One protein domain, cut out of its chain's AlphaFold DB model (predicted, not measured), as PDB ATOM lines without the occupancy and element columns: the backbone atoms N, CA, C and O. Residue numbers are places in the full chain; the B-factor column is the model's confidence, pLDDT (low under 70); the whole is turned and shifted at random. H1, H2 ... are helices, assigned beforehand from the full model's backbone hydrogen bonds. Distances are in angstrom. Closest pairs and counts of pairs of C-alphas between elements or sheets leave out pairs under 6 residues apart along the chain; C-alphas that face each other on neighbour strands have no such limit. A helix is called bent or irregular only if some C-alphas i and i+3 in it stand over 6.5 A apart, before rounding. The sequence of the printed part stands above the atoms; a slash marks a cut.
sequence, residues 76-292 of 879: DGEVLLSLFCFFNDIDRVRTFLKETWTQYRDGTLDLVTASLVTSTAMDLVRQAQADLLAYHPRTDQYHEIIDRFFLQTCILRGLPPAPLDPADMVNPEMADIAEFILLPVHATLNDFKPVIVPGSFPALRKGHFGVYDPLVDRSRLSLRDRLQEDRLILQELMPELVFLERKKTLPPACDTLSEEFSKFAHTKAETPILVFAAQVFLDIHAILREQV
ATOM      1  N   ASP A  76     172.076 179.783 292.302       65.06
ATOM      2  CA  ASP A  76     172.098 178.665 291.356       65.06
ATOM      3  C   ASP A  76     170.661 178.233 290.988       65.06
ATOM      4  O   ASP A  76     170.408 177.795 289.861       65.06
ATOM      5  N   GLY A  77     169.693 178.429 291.895       68.38
ATOM      6  CA  GLY A  77     168.264 178.246 291.646       68.38
ATOM      7  C   GLY A  77     167.674 179.158 290.560       68.38
ATOM      8  O   GLY A  77     166.937 178.676 289.696       68.38
ATOM      9  N   GLU A  78     168.010 180.450 290.551       74.19
ATOM     10  CA  GLU A  78     167.521 181.420 289.560       74.19
ATOM     11  C   GLU A  78     168.094 181.144 288.164       74.19
ATOM     12  O   GLU A  78     167.380 181.236 287.156       74.19
ATOM     13  N   VAL A  79     169.365 180.732 288.099       75.88
ATOM     14  CA  VAL A  79     170.021 180.321 286.849       75.88
ATOM     15  C   VAL A  79     169.337 179.076 286.283       75.88
ATOM     16  O   VAL A  79     168.936 179.063 285.119       75.88
ATOM     17  N   LEU A  80     169.137 178.040 287.104       76.81
ATOM     18  CA  LEU A  80     168.470 176.802 286.687       76.81
ATOM     19  C   LEU A  80     167.021 177.039 286.251       76.81
ATOM     20  O   LEU A  80     166.576 176.444 285.268       76.81
ATOM     21  N   LEU A  81     166.292 177.922 286.942       81.88
ATOM     22  CA  LEU A  81     164.934 178.306 286.560       81.88
ATOM     23  C   LEU A  81     164.915 179.042 285.215       81.88
ATOM     24  O   LEU A  81     164.087 178.723 284.362       81.88
ATOM     25  N   SER A  82     165.840 179.980 285.005       82.12
ATOM     26  CA  SER A  82     165.983 180.714 283.740       82.12
ATOM     27  C   SER A  82     166.271 179.762 282.575       82.12
ATOM     28  O   SER A  82     165.628 179.847 281.527       82.12
ATOM     29  N   LEU A  83     167.184 178.804 282.777       83.69
ATOM     30  CA  LEU A  83     167.495 177.759 281.798       83.69
ATOM     31  C   LEU A  83     166.286 176.864 281.516       83.69
ATOM     32  O   LEU A  83     165.980 176.601 280.355       83.69
ATOM     33  N   PHE A  84     165.565 176.435 282.556       85.69
ATOM     34  CA  PHE A  84     164.339 175.655 282.395       85.69
ATOM     35  C   PHE A  84     163.299 176.399 281.550       85.69
ATOM     36  O   PHE A  84     162.729 175.805 280.637       85.69
ATOM     37  N   CYS A  85     163.055 177.683 281.834       86.44
ATOM     38  CA  CYS A  85     162.114 178.501 281.069       86.44
ATOM     39  C   CYS A  85     162.545 178.600 279.602       86.44
ATOM     40  O   CYS A  85     161.758 178.260 278.722       86.44
ATOM     41  N   PHE A  86     163.817 178.923 279.344       88.75
ATOM     42  CA  PHE A  86     164.365 178.971 277.988       88.75
ATOM     43  C   PHE A  86     164.138 177.660 277.217       88.75
ATOM     44  O   PHE A  86     163.594 177.681 276.111       88.75
ATOM     45  N   PHE A  87     164.495 176.510 277.801       89.38
ATOM     46  CA  PHE A  87     164.312 175.207 277.149       89.38
ATOM     47  C   PHE A  87     162.833 174.844 276.952       89.38
ATOM     48  O   PHE A  87     162.453 174.329 275.900       89.38
ATOM     49  N   ASN A  88     161.976 175.167 277.921       90.12
ATOM     50  CA  ASN A  88     160.533 174.975 277.804       90.12
ATOM     51  C   ASN A  88     159.936 175.807 276.659       90.12
ATOM     52  O   ASN A  88     159.067 175.338 275.925       90.12
ATOM     53  N   ASP A  89     160.410 177.032 276.478       88.06
ATOM     54  CA  ASP A  89     159.896 177.917 275.444       88.06
ATOM     55  C   ASP A  89     160.329 177.491 274.042       88.06
ATOM     56  O   ASP A  89     159.498 177.445 273.127       88.06
ATOM     57  N   ILE A  90     161.594 177.094 273.866       92.19
ATOM     58  CA  ILE A  90     162.044 176.553 272.579       92.19
ATOM     59  C   ILE A  90     161.393 175.196 272.277       92.19
ATOM     60  O   ILE A  90     161.130 174.912 271.110       92.19
ATOM     61  N   ASP A  91     161.056 174.380 273.283       92.88
ATOM     62  CA  ASP A  91     160.325 173.121 273.078       92.88
ATOM     63  C   ASP A  91     158.890 173.356 272.573       92.88
ATOM     64  O   ASP A  91     158.405 172.679 271.659       92.88
ATOM     65  N   ARG A  92     158.223 174.409 273.063       92.31
ATOM     66  CA  ARG A  92     156.923 174.837 272.524       92.31
ATOM     67  C   ARG A  92     157.033 175.309 271.074       92.31
ATOM     68  O   ARG A  92     156.200 174.940 270.242       92.31
ATOM     69  N   VAL A  93     158.075 176.078 270.744       94.31
ATOM     70  CA  VAL A  93     158.366 176.478 269.356       94.31
ATOM     71  C   VAL A  93     158.640 175.246 268.488       94.31
ATOM     72  O   VAL A  93     158.075 175.126 267.401       94.31
ATOM     73  N   ARG A  94     159.437 174.291 268.976       95.69
ATOM     74  CA  ARG A  94     159.735 173.020 268.299       95.69
ATOM     75  C   ARG A  94     158.464 172.229 268.003       95.69
ATOM     76  O   ARG A  94     158.285 171.761 266.881       95.69
ATOM     77  N   THR A  95     157.559 172.125 268.973       95.88
ATOM     78  CA  THR A  95     156.262 171.453 268.813       95.88
ATOM     79  C   THR A  95     155.425 172.113 267.716       95.88
ATOM     80  O   THR A  95     154.952 171.436 266.802       95.88
ATOM     81  N   PHE A  96     155.329 173.445 267.721       95.81
ATOM     82  CA  PHE A  96     154.634 174.192 266.670       95.81
ATOM     83  C   PHE A  96     155.268 174.007 265.275       95.81
ATOM     84  O   PHE A  96     154.565 173.905 264.260       95.81
ATOM     85  N   LEU A  97     156.600 173.937 265.193       97.56
ATOM     86  CA  LEU A  97     157.299 173.665 263.937       97.56
ATOM     87  C   LEU A  97     157.050 172.235 263.446       97.56
ATOM     88  O   LEU A  97     156.782 172.055 262.258       97.56
ATOM     89  N   LYS A  98     157.033 171.231 264.334       97.50
ATOM     90  CA  LYS A  98     156.658 169.851 263.979       97.50
ATOM     91  C   LYS A  98     155.255 169.793 263.370       97.50
ATOM     92  O   LYS A  98     155.068 169.149 262.339       97.50
ATOM     93  N   GLU A  99     154.284 170.508 263.938       96.56
ATOM     94  CA  GLU A  99     152.940 170.622 263.350       96.56
ATOM     95  C   GLU A  99     152.964 171.283 261.965       96.56
ATOM     96  O   GLU A  99     152.294 170.828 261.041       96.56
ATOM     97  N   THR A 100     153.751 172.347 261.803       96.38
ATOM     98  CA  THR A 100     153.872 173.084 260.536       96.38
ATOM     99  C   THR A 100     154.460 172.206 259.425       96.38
ATOM    100  O   THR A 100     153.914 172.148 258.324       96.38
ATOM    101  N   TRP A 101     155.516 171.448 259.718       97.69
ATOM    102  CA  TRP A 101     156.113 170.512 258.762       97.69
ATOM    103  C   TRP A 101     155.252 169.267 258.527       97.69
ATOM    104  O   TRP A 101     155.264 168.713 257.429       97.69
ATOM    105  N   THR A 102     154.439 168.868 259.507       95.69
ATOM    106  CA  THR A 102     153.399 167.841 259.334       95.69
ATOM    107  C   THR A 102     152.323 168.309 258.351       95.69
ATOM    108  O   THR A 102     151.949 167.566 257.451       95.69
ATOM    109  N   GLN A 103     151.889 169.568 258.435       92.75
ATOM    110  CA  GLN A 103     150.946 170.142 257.469       92.75
ATOM    111  C   GLN A 103     151.526 170.190 256.049       92.75
ATOM    112  O   GLN A 103     150.808 169.893 255.090       92.75
ATOM    113  N   TYR A 104     152.821 170.505 255.909       94.12
ATOM    114  CA  TYR A 104     153.521 170.446 254.619       94.12
ATOM    115  C   TYR A 104     153.617 169.015 254.082       94.12
ATOM    116  O   TYR A 104     153.302 168.762 252.916       94.12
ATOM    117  N   ARG A 105     153.997 168.060 254.938       91.88
ATOM    118  CA  ARG A 105     154.013 166.628 254.619       91.88
ATOM    119  C   ARG A 105     152.668 166.185 254.046       91.88
ATOM    120  O   ARG A 105     152.644 165.581 252.981       91.88
ATOM    121  N   ASP A 106     151.582 166.569 254.711       89.25
ATOM    122  CA  ASP A 106     150.207 166.205 254.352       89.25
ATOM    123  C   ASP A 106     149.649 167.019 253.162       89.25
ATOM    124  O   ASP A 106     148.514 166.805 252.743       89.25
ATOM    125  N   GLY A 107     150.424 167.960 252.605       87.56
ATOM    126  CA  GLY A 107     150.049 168.767 251.434       87.56
ATOM    127  C   GLY A 107     149.071 169.912 251.725       87.56
ATOM    128  O   GLY A 107     148.606 170.579 250.806       87.56
ATOM    129  N   THR A 108     148.759 170.156 253.000       87.69
ATOM    130  CA  THR A 108     147.854 171.235 253.448       87.69
ATOM    131  C   THR A 108     148.530 172.602 253.545       87.69
ATOM    132  O   THR A 108     147.849 173.627 253.552       87.69
ATOM    133  N   LEU A 109     149.860 172.616 253.612       89.62
ATOM    134  CA  LEU A 109     150.697 173.809 253.659       89.62
ATOM    135  C   LEU A 109     151.767 173.711 252.571       89.62
ATOM    136  O   LEU A 109     152.250 172.620 252.280       89.62
ATOM    137  N   ASP A 110     152.146 174.835 251.974       91.31
ATOM    138  CA  ASP A 110     153.198 174.893 250.963       91.31
ATOM    139  C   ASP A 110     154.603 175.000 251.580       91.31
ATOM    140  O   ASP A 110     154.777 175.447 252.720       91.31
ATOM    141  N   LEU A 111     155.621 174.601 250.806       94.75
ATOM    142  CA  LEU A 111     157.017 174.567 251.253       94.75
ATOM    143  C   LEU A 111     157.525 175.950 251.682       94.75
ATOM    144  O   LEU A 111     158.175 176.085 252.718       94.75
ATOM    145  N   VAL A 112     157.201 176.983 250.898       94.81
ATOM    146  CA  VAL A 112     157.594 178.375 251.156       94.81
ATOM    147  C   VAL A 112     157.082 178.837 252.518       94.81
ATOM    148  O   VAL A 112     157.865 179.349 253.323       94.81
ATOM    149  N   THR A 113     155.799 178.609 252.817       94.44
ATOM    150  CA  THR A 113     155.227 178.982 254.117       94.44
ATOM    151  C   THR A 113     155.902 178.243 255.272       94.44
ATOM    152  O   THR A 113     156.281 178.884 256.256       94.44
ATOM    153  N   ALA A 114     156.109 176.925 255.168       96.56
ATOM    154  CA  ALA A 114     156.784 176.151 256.215       96.56
ATOM    155  C   ALA A 114     158.214 176.660 256.480       96.56
ATOM    156  O   ALA A 114     158.615 176.844 257.637       96.56
ATOM    157  N   SER A 115     158.966 176.964 255.420       96.62
ATOM    158  CA  SER A 115     160.336 177.471 255.515       96.62
ATOM    159  C   SER A 115     160.429 178.884 256.093       96.62
ATOM    160  O   SER A 115     161.305 179.140 256.924       96.62
ATOM    161  N   LEU A 116     159.534 179.800 255.702       93.31
ATOM    162  CA  LEU A 116     159.503 181.164 256.241       93.31
ATOM    163  C   LEU A 116     159.108 181.187 257.717       93.31
ATOM    164  O   LEU A 116     159.775 181.848 258.508       93.31
ATOM    165  N   VAL A 117     158.084 180.418 258.102       93.94
ATOM    166  CA  VAL A 117     157.675 180.278 259.508       93.94
ATOM    167  C   VAL A 117     158.818 179.709 260.347       93.94
ATOM    168  O   VAL A 117     159.087 180.219 261.432       93.94
ATOM    169  N   THR A 118     159.539 178.709 259.828       96.12
ATOM    170  CA  THR A 118     160.736 178.164 260.489       96.12
ATOM    171  C   THR A 118     161.814 179.235 260.649       96.12
ATOM    172  O   THR A 118     162.377 179.377 261.728       96.12
ATOM    173  N   SER A 119     162.066 180.044 259.617       92.44
ATOM    174  CA  SER A 119     163.045 181.136 259.672       92.44
ATOM    175  C   SER A 119     162.683 182.202 260.716       92.44
ATOM    176  O   SER A 119     163.523 182.580 261.528       92.44
ATOM    177  N   THR A 120     161.417 182.627 260.775       90.06
ATOM    178  CA  THR A 120     160.948 183.583 261.793       90.06
ATOM    179  C   THR A 120     160.974 182.987 263.203       90.06
ATOM    180  O   THR A 120     161.302 183.688 264.157       90.06
ATOM    181  N   ALA A 121     160.692 181.690 263.354       92.38
ATOM    182  CA  ALA A 121     160.838 181.001 264.632       92.38
ATOM    183  C   ALA A 121     162.298 180.993 265.115       92.38
ATOM    184  O   ALA A 121     162.553 181.216 266.295       92.38
ATOM    185  N   MET A 122     163.263 180.816 264.207       93.06
ATOM    186  CA  MET A 122     164.686 180.929 264.543       93.06
ATOM    187  C   MET A 122     165.064 182.345 264.980       93.06
ATOM    188  O   MET A 122     165.870 182.504 265.894       93.06
ATOM    189  N   ASP A 123     164.471 183.376 264.375       87.75
ATOM    190  CA  ASP A 123     164.695 184.764 264.786       87.75
ATOM    191  C   ASP A 123     164.168 185.032 266.210       87.75
ATOM    192  O   ASP A 123     164.862 185.676 266.998       87.75
ATOM    193  N   LEU A 124     163.014 184.459 266.579       87.38
ATOM    194  CA  LEU A 124     162.484 184.498 267.951       87.38
ATOM    195  C   LEU A 124     163.406 183.785 268.950       87.38
ATOM    196  O   LEU A 124     163.704 184.326 270.012       87.38
ATOM    197  N   VAL A 125     163.904 182.595 268.601       90.69
ATOM    198  CA  VAL A 125     164.857 181.855 269.449       90.69
ATOM    199  C   VAL A 125     166.180 182.610 269.582       90.69
ATOM    200  O   VAL A 125     166.768 182.631 270.661       90.69
ATOM    201  N   ARG A 126     166.638 183.291 268.522       89.38
ATOM    202  CA  ARG A 126     167.833 184.144 268.577       89.38
ATOM    203  C   ARG A 126     167.672 185.273 269.587       89.38
ATOM    204  O   ARG A 126     168.617 185.570 270.312       89.38
ATOM    205  N   GLN A 127     166.493 185.891 269.621       85.50
ATOM    206  CA  GLN A 127     166.177 186.934 270.590       85.50
ATOM    207  C   GLN A 127     166.135 186.369 272.015       85.50
ATOM    208  O   GLN A 127     166.835 186.886 272.878       85.50
ATOM    209  N   ALA A 128     165.442 185.248 272.229       86.00
ATOM    210  CA  ALA A 128     165.391 184.579 273.532       86.00
ATOM    211  C   ALA A 128     166.784 184.175 274.048       86.00
ATOM    212  O   ALA A 128     167.087 184.325 275.229       86.00
ATOM    213  N   GLN A 129     167.667 183.709 273.158       87.25
ATOM    214  CA  GLN A 129     169.064 183.435 273.494       87.25
ATOM    215  C   GLN A 129     169.805 184.714 273.903       87.25
ATOM    216  O   GLN A 129     170.567 184.694 274.866       87.25
ATOM    217  N   ALA A 130     169.635 185.812 273.161       86.06
ATOM    218  CA  ALA A 130     170.295 187.076 273.478       86.06
ATOM    219  C   ALA A 130     169.864 187.607 274.853       86.06
ATOM    220  O   ALA A 130     170.715 188.072 275.610       86.06
ATOM    221  N   ASP A 131     168.582 187.469 275.190       83.75
ATOM    222  CA  ASP A 131     168.046 187.851 276.494       83.75
ATOM    223  C   ASP A 131     168.628 186.964 277.603       83.75
ATOM    224  O   ASP A 131     169.167 187.480 278.581       83.75
ATOM    225  N   LEU A 132     168.643 185.637 277.416       83.19
ATOM    226  CA  LEU A 132     169.258 184.701 278.366       83.19
ATOM    227  C   LEU A 132     170.729 185.051 278.650       83.19
ATOM    228  O   LEU A 132     171.148 185.080 279.806       83.19
ATOM    229  N   LEU A 133     171.507 185.349 277.603       81.75
ATOM    230  CA  LEU A 133     172.919 185.729 277.718       81.75
ATOM    231  C   LEU A 133     173.116 187.100 278.377       81.75
ATOM    232  O   LEU A 133     174.146 187.326 279.012       81.75
ATOM    233  N   ALA A 134     172.153 188.016 278.237       83.12
ATOM    234  CA  ALA A 134     172.190 189.314 278.902       83.12
ATOM    235  C   ALA A 134     171.994 189.180 280.421       83.12
ATOM    236  O   ALA A 134     172.683 189.864 281.178       83.12
ATOM    237  N   TYR A 135     171.107 188.279 280.858       76.69
ATOM    238  CA  TYR A 135     170.909 187.968 282.277       76.69
ATOM    239  C   TYR A 135     172.043 187.115 282.857       76.69
ATOM    240  O   TYR A 135     172.446 187.339 283.994       76.69
ATOM    241  N   HIS A 136     172.616 186.201 282.061       75.31
ATOM    242  CA  HIS A 136     173.645 185.253 282.508       75.31
ATOM    243  C   HIS A 136     174.917 185.281 281.636       75.31
ATOM    244  O   HIS A 136     175.198 184.311 280.925       75.31
ATOM    245  N   PRO A 137     175.759 186.336 281.719       68.94
ATOM    246  CA  PRO A 137     176.925 186.504 280.839       68.94
ATOM    247  C   PRO A 137     178.013 185.430 280.990       68.94
ATOM    248  O   PRO A 137     178.877 185.304 280.130       68.94
ATOM    249  N   ARG A 138     177.998 184.666 282.093       62.44
ATOM    250  CA  ARG A 138     178.935 183.564 282.401       62.44
ATOM    251  C   ARG A 138     178.530 182.223 281.764       62.44
ATOM    252  O   ARG A 138     178.887 181.177 282.304       62.44
ATOM    253  N   THR A 139     177.710 182.266 280.719       61.75
ATOM    254  CA  THR A 139     177.124 181.092 280.057       61.75
ATOM    255  C   THR A 139     177.125 181.319 278.546       61.75
ATOM    256  O   THR A 139     176.104 181.204 277.875       61.75
ATOM    257  N   ASP A 140     178.271 181.748 278.010       63.56
ATOM    258  CA  ASP A 140     178.386 182.194 276.617       63.56
ATOM    259  C   ASP A 140     178.318 181.040 275.605       63.56
ATOM    260  O   ASP A 140     177.966 181.241 274.437       63.56
ATOM    261  N   GLN A 141     178.595 179.820 276.065       67.94
ATOM    262  CA  GLN A 141     178.630 178.615 275.257       67.94
ATOM    263  C   GLN A 141     177.619 177.574 275.723       67.94
ATOM    264  O   GLN A 141     177.365 177.377 276.910       67.94
ATOM    265  N   TYR A 142     177.099 176.823 274.752       74.38
ATOM    266  CA  TYR A 142     176.077 175.810 274.998       74.38
ATOM    267  C   TYR A 142     176.516 174.697 275.961       74.38
ATOM    268  O   TYR A 142     175.713 174.213 276.755       74.38
ATOM    269  N   HIS A 143     177.793 174.310 275.919       73.50
ATOM    270  CA  HIS A 143     178.319 173.254 276.787       73.50
ATOM    271  C   HIS A 143     178.249 173.642 278.274       73.50
ATOM    272  O   HIS A 143     177.868 172.819 279.093       73.50
ATOM    273  N   GLU A 144     178.493 174.911 278.616       71.38
ATOM    274  CA  GLU A 144     178.409 175.403 279.999       71.38
ATOM    275  C   GLU A 144     176.964 175.397 280.521       71.38
ATOM    276  O   GLU A 144     176.721 175.123 281.698       71.38
ATOM    277  N   ILE A 145     175.997 175.667 279.634       73.62
ATOM    278  CA  ILE A 145     174.559 175.606 279.931       73.62
ATOM    279  C   ILE A 145     174.149 174.165 280.253       73.62
ATOM    280  O   ILE A 145     173.492 173.913 281.268       73.62
ATOM    281  N   ILE A 146     174.548 173.222 279.396       77.56
ATOM    282  CA  ILE A 146     174.268 171.797 279.583       77.56
ATOM    283  C   ILE A 146     174.937 171.285 280.852       77.56
ATOM    284  O   ILE A 146     174.264 170.641 281.652       77.56
ATOM    285  N   ASP A 147     176.227 171.557 281.049       73.38
ATOM    286  CA  ASP A 147     176.991 171.007 282.168       73.38
ATOM    287  C   ASP A 147     176.367 171.400 283.510       73.38
ATOM    288  O   ASP A 147     176.249 170.560 284.401       73.38
ATOM    289  N   ARG A 148     175.876 172.640 283.644       73.44
ATOM    290  CA  ARG A 148     175.174 173.076 284.861       73.44
ATOM    291  C   ARG A 148     173.802 172.421 285.014       73.44
ATOM    292  O   ARG A 148     173.498 171.879 286.075       73.44
ATOM    293  N   PHE A 149     172.967 172.446 283.975       81.44
ATOM    294  CA  PHE A 149     171.583 171.968 284.077       81.44
ATOM    295  C   PHE A 149     171.483 170.434 284.147       81.44
ATOM    296  O   PHE A 149     170.760 169.872 284.976       81.44
ATOM    297  N   PHE A 150     172.221 169.731 283.289       83.44
ATOM    298  CA  PHE A 150     172.193 168.274 283.193       83.44
ATOM    299  C   PHE A 150     172.815 167.611 284.421       83.44
ATOM    300  O   PHE A 150     172.239 166.675 284.972       83.44
ATOM    301  N   LEU A 151     173.958 168.111 284.902       80.31
ATOM    302  CA  LEU A 151     174.598 167.539 286.085       80.31
ATOM    303  C   LEU A 151     173.727 167.722 287.330       80.31
ATOM    304  O   LEU A 151     173.550 166.775 288.096       80.31
ATOM    305  N   GLN A 152     173.121 168.899 287.502       78.06
ATOM    306  CA  GLN A 152     172.242 169.150 288.641       78.06
ATOM    307  C   GLN A 152     170.999 168.252 288.616       78.06
ATOM    308  O   GLN A 152     170.615 167.687 289.638       78.06
ATOM    309  N   THR A 153     170.383 168.063 287.448       81.88
ATOM    310  CA  THR A 153     169.232 167.155 287.308       81.88
ATOM    311  C   THR A 153     169.612 165.686 287.525       81.88
ATOM    312  O   THR A 153     168.831 164.952 288.132       81.88
ATOM    313  N   CYS A 154     170.818 165.268 287.126       81.81
ATOM    314  CA  CYS A 154     171.372 163.952 287.461       81.81
ATOM    315  C   CYS A 154     171.510 163.765 288.981       81.81
ATOM    316  O   CYS A 154     171.049 162.757 289.518       81.81
ATOM    317  N   ILE A 155     172.070 164.756 289.688       80.62
ATOM    318  CA  ILE A 155     172.219 164.737 291.154       80.62
ATOM    319  C   ILE A 155     170.853 164.625 291.837       80.62
ATOM    320  O   ILE A 155     170.675 163.781 292.714       80.62
ATOM    321  N   LEU A 156     169.872 165.423 291.404       80.12
ATOM    322  CA  LEU A 156     168.515 165.400 291.961       80.12
ATOM    323  C   LEU A 156     167.806 164.054 291.753       80.12
ATOM    324  O   LEU A 156     167.003 163.654 292.593       80.12
ATOM    325  N   ARG A 157     168.101 163.349 290.654       84.12
ATOM    326  CA  ARG A 157     167.569 162.004 290.377       84.12
ATOM    327  C   ARG A 157     168.407 160.874 290.980       84.12
ATOM    328  O   ARG A 157     167.962 159.732 290.965       84.12
ATOM    329  N   GLY A 158     169.593 161.171 291.511       80.50
ATOM    330  CA  GLY A 158     170.529 160.165 292.016       80.50
ATOM    331  C   GLY A 158     171.113 159.264 290.923       80.50
ATOM    332  O   GLY A 158     171.486 158.128 291.209       80.50
ATOM    333  N   LEU A 159     171.176 159.750 289.679       83.50
ATOM    334  CA  LEU A 159     171.635 158.992 288.513       83.50
ATOM    335  C   LEU A 159     172.976 159.526 287.991       83.50
ATOM    336  O   LEU A 159     173.246 160.723 288.106       83.50
ATOM    337  N   PRO A 160     173.838 158.675 287.404       76.69
ATOM    338  CA  PRO A 160     175.077 159.137 286.796       76.69
ATOM    339  C   PRO A 160     174.806 159.884 285.473       76.69
ATOM    340  O   PRO A 160     173.943 159.465 284.697       76.69
ATOM    341  N   PRO A 161     175.569 160.953 285.163       72.69
ATOM    342  CA  PRO A 161     175.432 161.676 283.895       72.69
ATOM    343  C   PRO A 161     175.943 160.868 282.695       72.69
ATOM    344  O   PRO A 161     175.422 160.993 281.587       72.69
ATOM    345  N   ALA A 162     176.956 160.026 282.906       75.00
ATOM    346  CA  ALA A 162     177.485 159.148 281.873       75.00
ATOM    347  C   ALA A 162     176.589 157.908 281.697       75.00
ATOM    348  O   ALA A 162     176.091 157.373 282.693       75.00
ATOM    349  N   PRO A 163     176.400 157.422 280.458       76.81
ATOM    350  CA  PRO A 163     175.737 156.148 280.233       76.81
ATOM    351  C   PRO A 163     176.560 154.992 280.812       76.81
ATOM    352  O   PRO A 163     177.790 155.029 280.821       76.81
ATOM    353  N   LEU A 164     175.863 153.954 281.280       73.56
ATOM    354  CA  LEU A 164     176.497 152.724 281.764       73.56
ATOM    355  C   LEU A 164     177.140 151.929 280.620       73.56
ATOM    356  O   LEU A 164     178.224 151.382 280.794       73.56
ATOM    357  N   ASP A 165     176.479 151.886 279.461       73.19
ATOM    358  CA  ASP A 165     177.032 151.319 278.232       73.19
ATOM    359  C   ASP A 165     177.749 152.430 277.438       73.19
ATOM    360  O   ASP A 165     177.097 153.381 276.999       73.19
ATOM    361  N   PRO A 166     179.070 152.332 277.204       70.31
ATOM    362  CA  PRO A 166     179.816 153.305 276.401       70.31
ATOM    363  C   PRO A 166     179.326 153.448 274.951       70.31
ATOM    364  O   PRO A 166     179.693 154.409 274.274       70.31
ATOM    365  N   ALA A 167     178.544 152.489 274.446       70.00
ATOM    366  CA  ALA A 167     177.925 152.558 273.129       70.00
ATOM    367  C   ALA A 167     176.691 153.474 273.084       70.00
ATOM    368  O   ALA A 167     176.269 153.845 271.984       70.00
ATOM    369  N   ASP A 168     176.109 153.834 274.232       75.94
ATOM    370  CA  ASP A 168     175.019 154.802 274.307       75.94
ATOM    371  C   ASP A 168     175.543 156.238 274.228       75.94
ATOM    372  O   ASP A 168     176.555 156.597 274.823       75.94
ATOM    373  N   MET A 169     174.822 157.094 273.499       76.56
ATOM    374  CA  MET A 169     175.156 158.522 273.419       76.56
ATOM    375  C   MET A 169     174.800 159.277 274.705       76.56
ATOM    376  O   MET A 169     175.443 160.270 275.031       76.56
ATOM    377  N   VAL A 170     173.756 158.832 275.405       83.75
ATOM    378  CA  VAL A 170     173.233 159.441 276.635       83.75
ATOM    379  C   VAL A 170     172.769 158.340 277.579       83.75
ATOM    380  O   VAL A 170     172.378 157.269 277.114       83.75
ATOM    381  N   ASN A 171     172.774 158.594 278.890       84.94
ATOM    382  CA  ASN A 171     172.188 157.663 279.852       84.94
ATOM    383  C   ASN A 171     170.686 157.461 279.526       84.94
ATOM    384  O   ASN A 171     169.939 158.443 279.580       84.94
ATOM    385  N   PRO A 172     170.222 156.233 279.202       85.81
ATOM    386  CA  PRO A 172     168.823 155.978 278.850       85.81
ATOM    387  C   PRO A 172     167.817 156.397 279.930       85.81
ATOM    388  O   PRO A 172     166.702 156.794 279.602       85.81
ATOM    389  N   GLU A 173     168.207 156.360 281.206       84.88
ATOM    390  CA  GLU A 173     167.360 156.783 282.332       84.88
ATOM    391  C   GLU A 173     167.238 158.314 282.453       84.88
ATOM    392  O   GLU A 173     166.328 158.823 283.103       84.88
ATOM    393  N   MET A 174     168.132 159.054 281.790       86.56
ATOM    394  CA  MET A 174     168.122 160.518 281.697       86.56
ATOM    395  C   MET A 174     167.684 161.011 280.309       86.56
ATOM    396  O   MET A 174     167.877 162.183 279.982       86.56
ATOM    397  N   ALA A 175     167.124 160.130 279.472       88.12
ATOM    398  CA  ALA A 175     166.809 160.427 278.076       88.12
ATOM    399  C   ALA A 175     165.794 161.564 277.898       88.12
ATOM    400  O   ALA A 175     165.920 162.346 276.962       88.12
ATOM    401  N   ASP A 176     164.817 161.676 278.795       89.38
ATOM    402  CA  ASP A 176     163.807 162.736 278.790       89.38
ATOM    403  C   ASP A 176     164.432 164.123 279.003       89.38
ATOM    404  O   ASP A 176     164.155 165.055 278.248       89.38
ATOM    405  N   ILE A 177     165.338 164.248 279.978       89.50
ATOM    406  CA  ILE A 177     166.073 165.492 280.231       89.50
ATOM    407  C   ILE A 177     167.072 165.762 279.108       89.50
ATOM    408  O   ILE A 177     167.180 166.897 278.652       89.50
ATOM    409  N   ALA A 178     167.777 164.733 278.635       89.75
ATOM    410  CA  ALA A 178     168.723 164.852 277.533       89.75
ATOM    411  C   ALA A 178     168.040 165.330 276.239       89.75
ATOM    412  O   ALA A 178     168.596 166.168 275.533       89.75
ATOM    413  N   GLU A 179     166.836 164.836 275.933       90.69
ATOM    414  CA  GLU A 179     166.039 165.302 274.794       90.69
ATOM    415  C   GLU A 179     165.526 166.731 275.011       90.69
ATOM    416  O   GLU A 179     165.601 167.534 274.084       90.69
ATOM    417  N   PHE A 180     165.073 167.070 276.223       90.12
ATOM    418  CA  PHE A 180     164.607 168.417 276.573       90.12
ATOM    419  C   PHE A 180     165.688 169.489 276.359       90.12
ATOM    420  O   PHE A 180     165.411 170.546 275.797       90.12
ATOM    421  N   ILE A 181     166.934 169.193 276.736       90.12
ATOM    422  CA  ILE A 181     168.080 170.099 276.545       90.12
ATOM    423  C   ILE A 181     168.865 169.825 275.255       90.12
ATOM    424  O   ILE A 181     169.996 170.281 275.116       90.12
ATOM    425  N   LEU A 182     168.317 169.054 274.312       93.38
ATOM    426  CA  LEU A 182     168.929 168.786 272.999       93.38
ATOM    427  C   LEU A 182     170.364 168.210 273.062       93.38
ATOM    428  O   LEU A 182     171.182 168.415 272.157       93.38
ATOM    429  N   LEU A 183     170.683 167.466 274.124       90.81
ATOM    430  CA  LEU A 183     172.011 166.911 274.392       90.81
ATOM    431  C   LEU A 183     172.549 166.001 273.264       90.81
ATOM    432  O   LEU A 183     173.734 166.109 272.941       90.81
ATOM    433  N   PRO A 184     171.746 165.137 272.605       91.50
ATOM    434  CA  PRO A 184     172.265 164.284 271.531       91.50
ATOM    435  C   PRO A 184     172.806 165.060 270.321       91.50
ATOM    436  O   PRO A 184     173.785 164.646 269.689       91.50
ATOM    437  N   VAL A 185     172.193 166.205 270.003       93.44
ATOM    438  CA  VAL A 185     172.646 167.083 268.916       93.44
ATOM    439  C   VAL A 185     173.962 167.746 269.300       93.44
ATOM    440  O   VAL A 185     174.907 167.715 268.509       93.44
ATOM    441  N   HIS A 186     174.057 168.248 270.536       91.56
ATOM    442  CA  HIS A 186     175.302 168.779 271.086       91.56
ATOM    443  C   HIS A 186     176.448 167.769 270.998       91.56
ATOM    444  O   HIS A 186     177.506 168.069 270.442       91.56
ATOM    445  N   ALA A 187     176.222 166.537 271.463       88.50
ATOM    446  CA  ALA A 187     177.218 165.471 271.401       88.50
ATOM    447  C   ALA A 187     177.696 165.217 269.958       88.50
ATOM    448  O   ALA A 187     178.897 165.088 269.710       88.50
ATOM    449  N   THR A 188     176.775 165.224 268.989       90.88
ATOM    450  CA  THR A 188     177.090 165.011 267.568       90.88
ATOM    451  C   THR A 188     177.908 166.156 266.965       90.88
ATOM    452  O   THR A 188     178.869 165.902 266.232       90.88
ATOM    453  N   LEU A 189     177.559 167.408 267.273       91.81
ATOM    454  CA  LEU A 189     178.317 168.588 266.844       91.81
ATOM    455  C   LEU A 189     179.713 168.602 267.476       91.81
ATOM    456  O   LEU A 189     180.708 168.847 266.787       91.81
ATOM    457  N   ASN A 190     179.800 168.284 268.769       88.25
ATOM    458  CA  ASN A 190     181.052 168.210 269.512       88.25
ATOM    459  C   ASN A 190     182.000 167.149 268.930       88.25
ATOM    460  O   ASN A 190     183.183 167.422 268.728       88.25
ATOM    461  N   ASP A 191     181.469 165.985 268.549       86.94
ATOM    462  CA  ASP A 191     182.219 164.927 267.862       86.94
ATOM    463  C   ASP A 191     182.770 165.353 266.493       86.94
ATOM    464  O   ASP A 191     183.791 164.829 266.038       86.94
ATOM    465  N   PHE A 192     182.115 166.304 265.822       89.31
ATOM    466  CA  PHE A 192     182.539 166.807 264.517       89.31
ATOM    467  C   PHE A 192     183.544 167.970 264.606       89.31
ATOM    468  O   PHE A 192     184.305 168.198 263.660       89.31
ATOM    469  N   LYS A 193     183.637 168.672 265.749       89.38
ATOM    470  CA  LYS A 193     184.630 169.744 265.993       89.38
ATOM    471  C   LYS A 193     186.062 169.392 265.552       89.38
ATOM    472  O   LYS A 193     186.650 170.234 264.858       89.38
ATOM    473  N   PRO A 194     186.636 168.211 265.885       88.69
ATOM    474  CA  PRO A 194     187.997 167.849 265.473       88.69
ATOM    475  C   PRO A 194     188.142 167.571 263.969       88.69
ATOM    476  O   PRO A 194     189.251 167.636 263.444       88.69
ATOM    477  N   VAL A 195     187.047 167.285 263.257       87.19
ATOM    478  CA  VAL A 195     187.056 166.991 261.811       87.19
ATOM    479  C   VAL A 195     187.204 168.268 260.980       87.19
ATOM    480  O   VAL A 195     187.787 168.268 259.892       87.19
ATOM    481  N   ILE A 196     186.697 169.390 261.488       88.00
ATOM    482  CA  ILE A 196     186.796 170.689 260.823       88.00
ATOM    483  C   ILE A 196     188.234 171.219 260.991       88.00
ATOM    484  O   ILE A 196     188.559 171.914 261.952       88.00
ATOM    485  N   VAL A 197     189.117 170.904 260.044       85.69
ATOM    486  CA  VAL A 197     190.506 171.401 260.031       85.69
ATOM    487  C   VAL A 197     190.650 172.543 259.015       85.69
ATOM    488  O   VAL A 197     190.174 172.387 257.882       85.69
ATOM    489  N   PRO A 198     191.302 173.674 259.349       80.50
ATOM    490  CA  PRO A 198     191.522 174.771 258.403       80.50
ATOM    491  C   PRO A 198     192.163 174.301 257.086       80.50
ATOM    492  O   PRO A 198     193.112 173.523 257.089       80.50
ATOM    493  N   GLY A 199     191.626 174.746 255.947       75.12
ATOM    494  CA  GLY A 199     192.166 174.438 254.612       75.12
ATOM    495  C   GLY A 199     191.990 172.997 254.102       75.12
ATOM    496  O   GLY A 199     192.320 172.728 252.950       75.12
ATOM    497  N   SER A 200     191.459 172.075 254.910       79.81
ATOM    498  CA  SER A 200     191.100 170.709 254.477       79.81
ATOM    499  C   SER A 200     189.671 170.659 253.925       79.81
ATOM    500  O   SER A 200     189.041 171.699 253.864       79.81
ATOM    501  N   PHE A 201     189.115 169.504 253.544       79.75
ATOM    502  CA  PHE A 201     187.662 169.288 253.397       79.75
ATOM    503  C   PHE A 201     187.285 167.950 254.035       79.75
ATOM    504  O   PHE A 201     187.925 166.952 253.692       79.75
ATOM    505  N   PRO A 202     186.293 167.910 254.949       82.12
ATOM    506  CA  PRO A 202     185.802 166.652 255.491       82.12
ATOM    507  C   PRO A 202     185.268 165.779 254.359       82.12
ATOM    508  O   PRO A 202     184.453 166.231 253.557       82.12
ATOM    509  N   ALA A 203     185.728 164.535 254.295       69.94
ATOM    510  CA  ALA A 203     185.202 163.543 253.372       69.94
ATOM    511  C   ALA A 203     184.699 162.360 254.196       69.94
ATOM    512  O   ALA A 203     185.484 161.631 254.806       69.94
ATOM    513  N   LEU A 204     183.377 162.202 254.258       71.00
ATOM    514  CA  LEU A 204     182.759 161.112 254.998       71.00
ATOM    515  C   LEU A 204     182.725 159.854 254.132       71.00
ATOM    516  O   LEU A 204     182.291 159.892 252.977       71.00
ATOM    517  N   ARG A 205     183.244 158.734 254.650       69.06
ATOM    518  CA  ARG A 205     183.182 157.460 253.921       69.06
ATOM    519  C   ARG A 205     181.729 156.995 253.916       69.06
ATOM    520  O   ARG A 205     181.071 157.034 254.952       69.06
ATOM    521  N   LYS A 206     181.220 156.551 252.766       68.12
ATOM    522  CA  LYS A 206     179.842 156.050 252.681       68.12
ATOM    523  C   LYS A 206     179.661 154.883 253.652       68.12
ATOM    524  O   LYS A 206     180.507 153.992 253.708       68.12
ATOM    525  N   GLY A 207     178.589 154.918 254.438       66.19
ATOM    526  CA  GLY A 207     178.325 153.905 255.458       66.19
ATOM    527  C   GLY A 207     179.218 153.988 256.703       66.19
ATOM    528  O   GLY A 207     179.181 153.068 257.512       66.19
ATOM    529  N   HIS A 208     180.036 155.039 256.875       69.19
ATOM    530  CA  HIS A 208     180.980 155.142 258.000       69.19
ATOM    531  C   HIS A 208     180.306 155.094 259.370       69.19
ATOM    532  O   HIS A 208     180.861 154.509 260.293       69.19
ATOM    533  N   PHE A 209     179.128 155.701 259.487       66.19
ATOM    534  CA  PHE A 209     178.351 155.719 260.723       66.19
ATOM    535  C   PHE A 209     177.195 154.698 260.706       66.19
ATOM    536  O   PHE A 209     176.449 154.628 261.677       66.19
ATOM    537  N   GLY A 210     176.981 153.968 259.601       73.50
ATOM    538  CA  GLY A 210     175.766 153.173 259.362       73.50
ATOM    539  C   GLY A 210     175.033 153.513 258.058       73.50
ATOM    540  O   GLY A 210     175.520 154.308 257.250       73.50
ATOM    541  N   VAL A 211     173.876 152.882 257.840       77.94
ATOM    542  CA  VAL A 211     173.030 153.075 256.646       77.94
ATOM    543  C   VAL A 211     171.661 153.597 257.074       77.94
ATOM    544  O   VAL A 211     170.943 152.935 257.823       77.94
ATOM    545  N   TYR A 212     171.299 154.781 256.577       84.31
ATOM    546  CA  TYR A 212     169.965 155.345 256.757       84.31
ATOM    547  C   TYR A 212     168.973 154.691 255.785       84.31
ATOM    548  O   TYR A 212     169.193 154.707 254.573       84.31
ATOM    549  N   ASP A 213     167.883 154.140 256.323       85.25
ATOM    550  CA  ASP A 213     166.755 153.617 255.547       85.25
ATOM    551  C   ASP A 213     165.477 154.390 255.926       85.25
ATOM    552  O   ASP A 213     164.951 154.202 257.028       85.25
ATOM    553  N   PRO A 214     164.953 155.257 255.038       87.19
ATOM    554  CA  PRO A 214     163.773 156.063 255.337       87.19
ATOM    555  C   PRO A 214     162.488 155.233 255.494       87.19
ATOM    556  O   PRO A 214     161.518 155.747 256.058       87.19
ATOM    557  N   LEU A 215     162.470 153.973 255.032       87.88
ATOM    558  CA  LEU A 215     161.302 153.085 255.080       87.88
ATOM    559  C   LEU A 215     161.149 152.349 256.410       87.88
ATOM    560  O   LEU A 215     160.115 151.723 256.641       87.88
ATOM    561  N   VAL A 216     162.154 152.386 257.284       88.12
ATOM    562  CA  VAL A 216     162.041 151.791 258.619       88.12
ATOM    563  C   VAL A 216     161.098 152.635 259.473       88.12
ATOM    564  O   VAL A 216     161.199 153.867 259.500       88.12
ATOM    565  N   ASP A 217     160.183 151.971 260.186       85.56
ATOM    566  CA  ASP A 217     159.296 152.626 261.146       85.56
ATOM    567  C   ASP A 217     160.093 153.146 262.348       85.56
ATOM    568  O   ASP A 217     160.408 152.413 263.290       85.56
ATOM    569  N   ARG A 218     160.380 154.449 262.327       88.44
ATOM    570  CA  ARG A 218     161.127 155.140 263.380       88.44
ATOM    571  C   ARG A 218     160.475 155.017 264.762       88.44
ATOM    572  O   ARG A 218     161.187 155.061 265.761       88.44
ATOM    573  N   SER A 219     159.152 154.851 264.849       87.25
ATOM    574  CA  SER A 219     158.453 154.722 266.139       87.25
ATOM    575  C   SER A 219     158.745 153.398 266.853       87.25
ATOM    576  O   SER A 219     158.598 153.310 268.070       87.25
ATOM    577  N   ARG A 220     159.198 152.387 266.103       86.56
ATOM    578  CA  ARG A 220     159.546 151.049 266.604       86.56
ATOM    579  C   ARG A 220     161.032 150.893 266.918       86.56
ATOM    580  O   ARG A 220     161.449 149.833 267.373       86.56
ATOM    581  N   LEU A 221     161.830 151.925 266.653       87.00
ATOM    582  CA  LEU A 221     163.256 151.926 266.942       87.00
ATOM    583  C   LEU A 221     163.521 152.113 268.434       87.00
ATOM    584  O   LEU A 221     162.839 152.883 269.115       87.00
ATOM    585  N   SER A 222     164.569 151.449 268.926       86.38
ATOM    586  CA  SER A 222     165.085 151.712 270.267       86.38
ATOM    587  C   SER A 222     165.579 153.161 270.380       86.38
ATOM    588  O   SER A 222     165.862 153.820 269.375       86.38
ATOM    589  N   LEU A 223     165.708 153.687 271.603       85.38
ATOM    590  CA  LEU A 223     166.294 155.017 271.811       85.38
ATOM    591  C   LEU A 223     167.676 155.126 271.149       85.38
ATOM    592  O   LEU A 223     167.907 156.069 270.396       85.38
ATOM    593  N   ARG A 224     168.545 154.134 271.373       85.06
ATOM    594  CA  ARG A 224     169.891 154.061 270.790       85.06
ATOM    595  C   ARG A 224     169.854 154.161 269.266       85.06
ATOM    596  O   ARG A 224     170.568 154.976 268.689       85.06
ATOM    597  N   ASP A 225     168.984 153.385 268.627       85.38
ATOM    598  CA  ASP A 225     168.870 153.349 267.169       85.38
ATOM    599  C   ASP A 225     168.336 154.667 266.590       85.38
ATOM    600  O   ASP A 225     168.827 155.123 265.559       85.38
ATOM    601  N   ARG A 226     167.375 155.317 267.264       89.06
ATOM    602  CA  ARG A 226     166.870 156.642 266.855       89.06
ATOM    603  C   ARG A 226     167.968 157.701 266.904       89.06
ATOM    604  O   ARG A 226     168.122 158.459 265.951       89.06
ATOM    605  N   LEU A 227     168.748 157.728 267.986       88.75
ATOM    606  CA  LEU A 227     169.857 158.675 268.136       88.75
ATOM    607  C   LEU A 227     170.978 158.406 267.122       88.75
ATOM    608  O   LEU A 227     171.564 159.346 266.585       88.75
ATOM    609  N   GLN A 228     171.240 157.136 266.800       86.19
ATOM    610  CA  GLN A 228     172.196 156.773 265.754       86.19
ATOM    611  C   GLN A 228     171.721 157.216 264.365       86.19
ATOM    612  O   GLN A 228     172.523 157.700 263.565       86.19
ATOM    613  N   GLU A 229     170.424 157.090 264.079       89.62
ATOM    614  CA  GLU A 229     169.816 157.590 262.844       89.62
ATOM    615  C   GLU A 229     169.971 159.116 262.712       89.62
ATOM    616  O   GLU A 229     170.357 159.618 261.656       89.62
ATOM    617  N   ASP A 230     169.759 159.858 263.799       92.12
ATOM    618  CA  ASP A 230     169.934 161.315 263.817       92.12
ATOM    619  C   ASP A 230     171.393 161.718 263.599       92.12
ATOM    620  O   ASP A 230     171.703 162.608 262.798       92.12
ATOM    621  N   ARG A 231     172.314 161.008 264.261       89.44
ATOM    622  CA  ARG A 231     173.753 161.194 264.078       89.44
ATOM    623  C   ARG A 231     174.160 160.961 262.628       89.44
ATOM    624  O   ARG A 231     174.933 161.751 262.091       89.44
ATOM    625  N   LEU A 232     173.638 159.915 261.986       89.31
ATOM    626  CA  LEU A 232     173.888 159.613 260.576       89.31
ATOM    627  C   LEU A 232     173.514 160.782 259.669       89.31
ATOM    628  O   LEU A 232     174.346 161.262 258.899       89.31
ATOM    629  N   ILE A 233     172.273 161.248 259.797       92.06
ATOM    630  CA  ILE A 233     171.714 162.317 258.971       92.06
ATOM    631  C   ILE A 233     172.543 163.601 259.122       92.06
ATOM    632  O   ILE A 233     172.940 164.207 258.123       92.06
ATOM    633  N   LEU A 234     172.867 163.992 260.358       92.75
ATOM    634  CA  LEU A 234     173.621 165.218 260.612       92.75
ATOM    635  C   LEU A 234     175.079 165.106 260.138       92.75
ATOM    636  O   LEU A 234     175.606 166.040 259.532       92.75
ATOM    637  N   GLN A 235     175.733 163.960 260.352       88.44
ATOM    638  CA  GLN A 235     177.112 163.719 259.907       88.44
ATOM    639  C   GLN A 235     177.253 163.693 258.380       88.44
ATOM    640  O   GLN A 235     178.310 164.055 257.864       88.44
ATOM    641  N   GLU A 236     176.209 163.305 257.645       88.06
ATOM    642  CA  GLU A 236     176.186 163.414 256.184       88.06
ATOM    643  C   GLU A 236     175.981 164.855 255.694       88.06
ATOM    644  O   GLU A 236     176.509 165.208 254.638       88.06
ATOM    645  N   LEU A 237     175.257 165.695 256.446       91.44
ATOM    646  CA  LEU A 237     175.025 167.102 256.104       91.44
ATOM    647  C   LEU A 237     176.240 167.992 256.406       91.44
ATOM    648  O   LEU A 237     176.610 168.839 255.598       91.44
ATOM    649  N   MET A 238     176.878 167.841 257.567       91.94
ATOM    650  CA  MET A 238     177.911 168.784 258.025       91.94
ATOM    651  C   MET A 238     179.091 168.989 257.048       91.94
ATOM    652  O   MET A 238     179.522 170.134 256.894       91.94
ATOM    653  N   PRO A 239     179.618 167.969 256.335       89.19
ATOM    654  CA  PRO A 239     180.623 168.174 255.287       89.19
ATOM    655  C   PRO A 239     180.172 169.132 254.175       89.19
ATOM    656  O   PRO A 239     180.987 169.901 253.663       89.19
ATOM    657  N   GLU A 240     178.881 169.121 253.835       89.44
ATOM    658  CA  GLU A 240     178.269 170.023 252.855       89.44
ATOM    659  C   GLU A 240     178.258 171.469 253.362       89.44
ATOM    660  O   GLU A 240     178.656 172.382 252.639       89.44
ATOM    661  N   LEU A 241     177.908 171.676 254.635       90.62
ATOM    662  CA  LEU A 241     177.924 173.000 255.273       90.62
ATOM    663  C   LEU A 241     179.349 173.547 255.447       90.62
ATOM    664  O   LEU A 241     179.600 174.740 255.281       90.62
ATOM    665  N   VAL A 242     180.322 172.674 255.712       89.81
ATOM    666  CA  VAL A 242     181.739 173.053 255.694       89.81
ATOM    667  C   VAL A 242     182.185 173.443 254.276       89.81
ATOM    668  O   VAL A 242     183.007 174.347 254.098       89.81
ATOM    669  N   PHE A 243     181.677 172.767 253.243       87.50
ATOM    670  CA  PHE A 243     181.991 173.116 251.858       87.50
ATOM    671  C   PHE A 243     181.435 174.495 251.481       87.50
ATOM    672  O   PHE A 243     182.152 175.303 250.880       87.50
ATOM    673  N   LEU A 244     180.191 174.756 251.889       86.12
ATOM    674  CA  LEU A 244     179.481 176.024 251.746       86.12
ATOM    675  C   LEU A 244     180.282 177.200 252.321       86.12
ATOM    676  O   LEU A 244     180.513 178.195 251.633       86.12
ATOM    677  N   GLU A 245     180.758 177.048 253.557       85.75
ATOM    678  CA  GLU A 245     181.547 178.049 254.275       85.75
ATOM    679  C   GLU A 245     182.833 178.416 253.511       85.75
ATOM    680  O   GLU A 245     183.052 179.579 253.154       85.75
ATOM    681  N   ARG A 246     183.652 177.420 253.153       84.81
ATOM    682  CA  ARG A 246     184.998 177.673 252.608       84.81
ATOM    683  C   ARG A 246     185.023 178.249 251.204       84.81
ATOM    684  O   ARG A 246     185.972 178.947 250.839       84.81
ATOM    685  N   LYS A 247     184.039 177.911 250.371       76.62
ATOM    686  CA  LYS A 247     184.015 178.367 248.975       76.62
ATOM    687  C   LYS A 247     183.559 179.814 248.838       76.62
ATOM    688  O   LYS A 247     183.824 180.409 247.796       76.62
ATOM    689  N   LYS A 248     182.913 180.388 249.864       68.19
ATOM    690  CA  LYS A 248     182.358 181.758 249.883       68.19
ATOM    691  C   LYS A 248     181.365 182.076 248.751       68.19
ATOM    692  O   LYS A 248     180.839 183.184 248.689       68.19
ATOM    693  N   THR A 249     181.073 181.121 247.868       72.38
ATOM    694  CA  THR A 249     179.934 181.112 246.949       72.38
ATOM    695  C   THR A 249     178.716 180.653 247.734       72.38
ATOM    696  O   THR A 249     178.369 179.467 247.742       72.38
ATOM    697  N   LEU A 250     178.131 181.601 248.458       74.81
ATOM    698  CA  LEU A 250     176.930 181.376 249.243       74.81
ATOM    699  C   LEU A 250     175.695 181.420 248.335       74.81
ATOM    700  O   LEU A 250     175.650 182.265 247.431       74.81
ATOM    701  N   PRO A 251     174.701 180.554 248.587       80.12
ATOM    702  CA  PRO A 251     173.395 180.655 247.985       80.12
ATOM    703  C   PRO A 251     172.819 182.041 248.254       80.12
ATOM    704  O   PRO A 251     173.137 182.686 249.259       80.12
ATOM    705  N   PRO A 252     171.956 182.527 247.363       80.75
ATOM    706  CA  PRO A 252     171.482 183.893 247.439       80.75
ATOM    707  C   PRO A 252     170.412 184.090 248.533       80.75
ATOM    708  O   PRO A 252     170.006 185.220 248.797       80.75
ATOM    709  N   ALA A 253     169.983 183.004 249.177       82.81
ATOM    710  CA  ALA A 253     169.309 182.976 250.468       82.81
ATOM    711  C   ALA A 253     169.884 181.809 251.288       82.81
ATOM    712  O   ALA A 253     170.064 180.725 250.734       82.81
ATOM    713  N   CYS A 254     170.141 182.018 252.579       82.44
ATOM    714  CA  CYS A 254     170.570 180.969 253.505       82.44
ATOM    715  C   CYS A 254     169.557 180.795 254.637       82.44
ATOM    716  O   CYS A 254     168.835 181.722 255.010       82.44
ATOM    717  N   ASP A 255     169.514 179.583 255.172       90.62
ATOM    718  CA  ASP A 255     168.802 179.255 256.396       90.62
ATOM    719  C   ASP A 255     169.693 179.481 257.634       90.62
ATOM    720  O   ASP A 255     170.919 179.594 257.544       90.62
ATOM    721  N   THR A 256     169.071 179.525 258.815       91.75
ATOM    722  CA  THR A 256     169.796 179.769 260.069       91.75
ATOM    723  C   THR A 256     170.744 178.631 260.450       91.75
ATOM    724  O   THR A 256     171.787 178.917 261.033       91.75
ATOM    725  N   LEU A 257     170.456 177.369 260.109       94.62
ATOM    726  CA  LEU A 257     171.392 176.272 260.379       94.62
ATOM    727  C   LEU A 257     172.683 176.474 259.578       94.62
ATOM    728  O   LEU A 257     173.764 176.449 260.160       94.62
ATOM    729  N   SER A 258     172.584 176.752 258.278       91.94
ATOM    730  CA  SER A 258     173.743 177.042 257.425       91.94
ATOM    731  C   SER A 258     174.550 178.253 257.919       91.94
ATOM    732  O   SER A 258     175.784 178.218 257.941       91.94
ATOM    733  N   GLU A 259     173.872 179.323 258.344       90.25
ATOM    734  CA  GLU A 259     174.506 180.539 258.874       90.25
ATOM    735  C   GLU A 259     175.251 180.296 260.194       90.25
ATOM    736  O   GLU A 259     176.427 180.647 260.324       90.25
ATOM    737  N   GLU A 260     174.586 179.693 261.182       91.62
ATOM    738  CA  GLU A 260     175.175 179.433 262.499       91.62
ATOM    739  C   GLU A 260     176.256 178.351 262.414       91.62
ATOM    740  O   GLU A 260     177.299 178.459 263.062       91.62
ATOM    741  N   PHE A 261     176.083 177.358 261.538       92.88
ATOM    742  CA  PHE A 261     177.104 176.346 261.303       92.88
ATOM    743  C   PHE A 261     178.364 176.952 260.677       92.88
ATOM    744  O   PHE A 261     179.478 176.581 261.045       92.88
ATOM    745  N   SER A 262     178.222 177.925 259.772       89.81
ATOM    746  CA  SER A 262     179.365 178.666 259.232       89.81
ATOM    747  C   SER A 262     180.149 179.370 260.348       89.81
ATOM    748  O   SER A 262     181.377 179.259 260.410       89.81
ATOM    749  N   LYS A 263     179.466 180.022 261.301       90.12
ATOM    750  CA  LYS A 263     180.115 180.632 262.480       90.12
ATOM    751  C   LYS A 263     180.813 179.585 263.349       90.12
ATOM    752  O   LYS A 263     181.952 179.797 263.768       90.12
ATOM    753  N   PHE A 264     180.171 178.444 263.575       91.25
ATOM    754  CA  PHE A 264     180.733 177.320 264.322       91.25
ATOM    755  C   PHE A 264     181.970 176.715 263.648       91.25
ATOM    756  O   PHE A 264     182.964 176.435 264.315       91.25
ATOM    757  N   ALA A 265     181.967 176.570 262.321       89.69
ATOM    758  CA  ALA A 265     183.106 176.039 261.580       89.69
ATOM    759  C   ALA A 265     184.366 176.907 261.749       89.69
ATOM    760  O   ALA A 265     185.475 176.368 261.836       89.69
ATOM    761  N   HIS A 266     184.187 178.226 261.869       86.25
ATOM    762  CA  HIS A 266     185.259 179.186 262.125       86.25
ATOM    763  C   HIS A 266     185.695 179.241 263.592       86.25
ATOM    764  O   HIS A 266     186.887 179.199 263.885       86.25
ATOM    765  N   THR A 267     184.736 179.385 264.507       88.69
ATOM    766  CA  THR A 267     185.002 179.723 265.917       88.69
ATOM    767  C   THR A 267     185.136 178.505 266.819       88.69
ATOM    768  O   THR A 267     185.729 178.609 267.885       88.69
ATOM    769  N   LYS A 268     184.578 177.358 266.410       87.56
ATOM    770  CA  LYS A 268     184.337 176.165 267.245       87.56
ATOM    771  C   LYS A 268     183.396 176.391 268.427       87.56
ATOM    772  O   LYS A 268     183.146 175.444 269.171       87.56
ATOM    773  N   ALA A 269     182.872 177.606 268.574       86.06
ATOM    774  CA  ALA A 269     181.929 177.967 269.610       86.06
ATOM    775  C   ALA A 269     180.533 177.512 269.197       86.06
ATOM    776  O   ALA A 269     180.075 177.761 268.080       86.06
ATOM    777  N   GLU A 270     179.878 176.813 270.108       87.31
ATOM    778  CA  GLU A 270     178.559 176.241 269.904       87.31
ATOM    779  C   GLU A 270     177.519 177.061 270.660       87.31
ATOM    780  O   GLU A 270     177.676 177.322 271.854       87.31
ATOM    781  N   THR A 271     176.469 177.470 269.951       89.19
ATOM    782  CA  THR A 271     175.413 178.347 270.462       89.19
ATOM    783  C   THR A 271     174.093 177.581 270.614       89.19
ATOM    784  O   THR A 271     173.834 176.671 269.821       89.19
ATOM    785  N   PRO A 272     173.219 177.954 271.572       89.50
ATOM    786  CA  PRO A 272     171.890 177.351 271.709       89.50
ATOM    787  C   PRO A 272     171.082 177.325 270.405       89.50
ATOM    788  O   PRO A 272     170.491 176.305 270.054       89.50
ATOM    789  N   ILE A 273     171.108 178.417 269.637       92.44
ATOM    790  CA  ILE A 273     170.408 178.516 268.354       92.44
ATOM    791  C   ILE A 273     170.929 177.527 267.307       92.44
ATOM    792  O   ILE A 273     170.127 176.992 266.545       92.44
ATOM    793  N   LEU A 274     172.236 177.238 267.267       94.62
ATOM    794  CA  LEU A 274     172.793 176.242 266.347       94.62
ATOM    795  C   LEU A 274     172.258 174.847 266.671       94.62
ATOM    796  O   LEU A 274     171.825 174.127 265.770       94.62
ATOM    797  N   VAL A 275     172.271 174.478 267.953       95.00
ATOM    798  CA  VAL A 275     171.778 173.174 268.414       95.00
ATOM    799  C   VAL A 275     170.285 173.044 268.139       95.00
ATOM    800  O   VAL A 275     169.842 172.030 267.599       95.00
ATOM    801  N   PHE A 276     169.516 174.098 268.413       96.06
ATOM    802  CA  PHE A 276     168.092 174.137 268.100       96.06
ATOM    803  C   PHE A 276     167.819 174.017 266.595       96.06
ATOM    804  O   PHE A 276     166.979 173.220 266.182       96.06
ATOM    805  N   ALA A 277     168.558 174.743 265.751       97.25
ATOM    806  CA  ALA A 277     168.404 174.679 264.299       97.25
ATOM    807  C   ALA A 277     168.746 173.288 263.737       97.25
ATOM    808  O   ALA A 277     168.022 172.775 262.882       97.25
ATOM    809  N   ALA A 278     169.799 172.646 264.252       97.56
ATOM    810  CA  ALA A 278     170.151 171.273 263.897       97.56
ATOM    811  C   ALA A 278     169.085 170.268 264.371       97.56
ATOM    812  O   ALA A 278     168.742 169.346 263.631       97.56
ATOM    813  N   GLN A 279     168.492 170.471 265.554       97.44
ATOM    814  CA  GLN A 279     167.376 169.647 266.017       97.44
ATOM    815  C   GLN A 279     166.133 169.801 265.131       97.44
ATOM    816  O   GLN A 279     165.509 168.799 264.781       97.44
ATOM    817  N   VAL A 280     165.774 171.028 264.744       98.12
ATOM    818  CA  VAL A 280     164.639 171.279 263.841       98.12
ATOM    819  C   VAL A 280     164.885 170.634 262.478       98.12
ATOM    820  O   VAL A 280     163.978 170.021 261.924       98.12
ATOM    821  N   PHE A 281     166.113 170.691 261.959       97.88
ATOM    822  CA  PHE A 281     166.489 169.964 260.748       97.88
ATOM    823  C   PHE A 281     166.240 168.450 260.880       97.88
ATOM    824  O   PHE A 281     165.607 167.852 260.009       97.88
ATOM    825  N   LEU A 282     166.650 167.835 261.992       97.44
ATOM    826  CA  LEU A 282     166.395 166.414 262.257       97.44
ATOM    827  C   LEU A 282     164.899 166.099 262.401       97.44
ATOM    828  O   LEU A 282     164.431 165.088 261.877       97.44
ATOM    829  N   ASP A 283     164.126 166.977 263.042       97.75
ATOM    830  CA  ASP A 283     162.675 166.818 263.157       97.75
ATOM    831  C   ASP A 283     161.997 166.832 261.779       97.75
ATOM    832  O   ASP A 283     161.113 166.015 261.514       97.75
ATOM    833  N   ILE A 284     162.442 167.708 260.870       97.56
ATOM    834  CA  ILE A 284     161.956 167.752 259.485       97.56
ATOM    835  C   ILE A 284     162.238 166.420 258.777       97.56
ATOM    836  O   ILE A 284     161.344 165.863 258.136       97.56
ATOM    837  N   HIS A 285     163.440 165.860 258.939       95.88
ATOM    838  CA  HIS A 285     163.784 164.542 258.399       95.88
ATOM    839  C   HIS A 285     162.932 163.415 258.990       95.88
ATOM    840  O   HIS A 285     162.475 162.534 258.258       95.88
ATOM    841  N   ALA A 286     162.671 163.450 260.297       94.38
ATOM    842  CA  ALA A 286     161.820 162.470 260.960       94.38
ATOM    843  C   ALA A 286     160.366 162.526 260.452       94.38
ATOM    844  O   ALA A 286     159.718 161.485 260.338       94.38
ATOM    845  N   ILE A 287     159.862 163.716 260.106       94.69
ATOM    846  CA  ILE A 287     158.500 163.924 259.585       94.69
ATOM    847  C   ILE A 287     158.386 163.519 258.108       94.69
ATOM    848  O   ILE A 287     157.418 162.853 257.719       94.69
ATOM    849  N   LEU A 288     159.347 163.934 257.276       92.75
ATOM    850  CA  LEU A 288     159.295 163.748 255.822       92.75
ATOM    851  C   LEU A 288     159.808 162.375 255.366       92.75
ATOM    852  O   LEU A 288     159.291 161.848 254.381       92.75
ATOM    853  N   ARG A 289     160.746 161.756 256.097       91.62
ATOM    854  CA  ARG A 289     161.327 160.429 255.810       91.62
ATOM    855  C   ARG A 289     161.822 160.298 254.367       91.62
ATOM    856  O   ARG A 289     162.838 160.884 254.014       91.62
ATOM    857  N   GLU A 290     161.129 159.514 253.548       89.81
ATOM    858  CA  GLU A 290     161.456 159.276 252.138       89.81
ATOM    859  C   GLU A 290     161.146 160.475 251.234       89.81
ATOM    860  O   GLU A 290     161.673 160.538 250.137       89.81
ATOM    861  N   GLN A 291     160.317 161.421 251.691       89.88
ATOM    862  CA  GLN A 291     159.859 162.582 250.916       89.88
ATOM    863  C   GLN A 291     160.721 163.836 251.153       89.88
ATOM    864  O   GLN A 291     160.271 164.951 250.894       89.88
ATOM    865  N   VAL A 292     161.927 163.699 251.714       92.31
ATOM    866  CA  VAL A 292     162.823 164.844 251.989       92.31
ATOM    867  C   VAL A 292     163.282 165.526 250.689       92.31
ATOM    868  O   VAL A 292     163.390 166.753 250.641       92.31
TER     869      VAL A 292
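This is residues 76 to 292 of the 879 residues of an uncharacterized protein of Catenaria anguillulae PL171 (UniProt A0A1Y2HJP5). A long helical hairpin, H1 and H2, makes one side of the domain, and H8 runs beside it as the third helix of an up-and-down bundle, each running against the one before. H5, H6a and H7 pack across H8; H3 and H4 pack on H1, and H6b on H7. The printed part has 217 residues with eight named helices, H1 to H8, and no named strand: all helix. It is compact, with a radius of gyration of the C-alphas of 17.5 A and spans of 44 by 44 by 38 A.

H1, residues 76 to 105, and H2, residues 111 to 135, touch as a hairpin at a shallow tilt of 4 degrees, opposite ways; their closest C-alphas, Thr 100 and Ala 114, are 6.0 A apart. H3, residues 142 to 157, touches H1 with residues 145 to 149 alone, closest C-alphas Leu 80 and Phe 149, 6.3 A. H4, residues 172 to 180, touches H3, closest C-alphas Phe 150 and Ile 177, 7.3 A. The hub, H8, residues 272 to 291, touches H1, closest C-alphas Arg 105 and Leu 288, 6.1 A, at a shallow tilt of 26 degrees. H5, residues 183 to 192, is about perpendicular to H8 at 84 degrees and touches it, closest C-alphas Val 185 and Val 275, 6.2 A. H6, residues 223 to 247, was assigned as one helix by its hydrogen bonds but is bent, C-alphas 236 and 239 being 6.6 A apart; arm H6a, residues 223 to 236, touches H8, closest C-alphas Asp 230 and Leu 282, 6.4 A. H7, residues 256 to 267, touches H8, closest C-alphas Leu 257 and Ala 277, 5.2 A, and arm H6b, residues 239 to 247, closest C-alphas Glu 245 and Ser 262, 5.5 A. O i to N i+4 pairs are all within hydrogen-bond range except in H4, 3 of 5, and H8, 14 of 16.

H1 begins at C-alpha 76 (172.098, 178.665, 291.356) and is 42.7 A long; H2 is 36.5 A. H8 is 28.2 A long and ends at C-alpha 291 (159.859, 162.582, 250.916). H4 and H8 are irregular: C-alphas 173 and 176 are 7.8 A apart, and 287 and 290 9.3 A.

The two C-alphas farthest apart, Gly 158 and Thr 249, are 50.6 A apart. The printed part has no cut; its long links are H3 to H4, 14 residues, and H5 to H6, 30 residues. Mean pLDDT of the printed part is 85.8; 14 residues are under 70, among them 137 to 141 and 205 to 209.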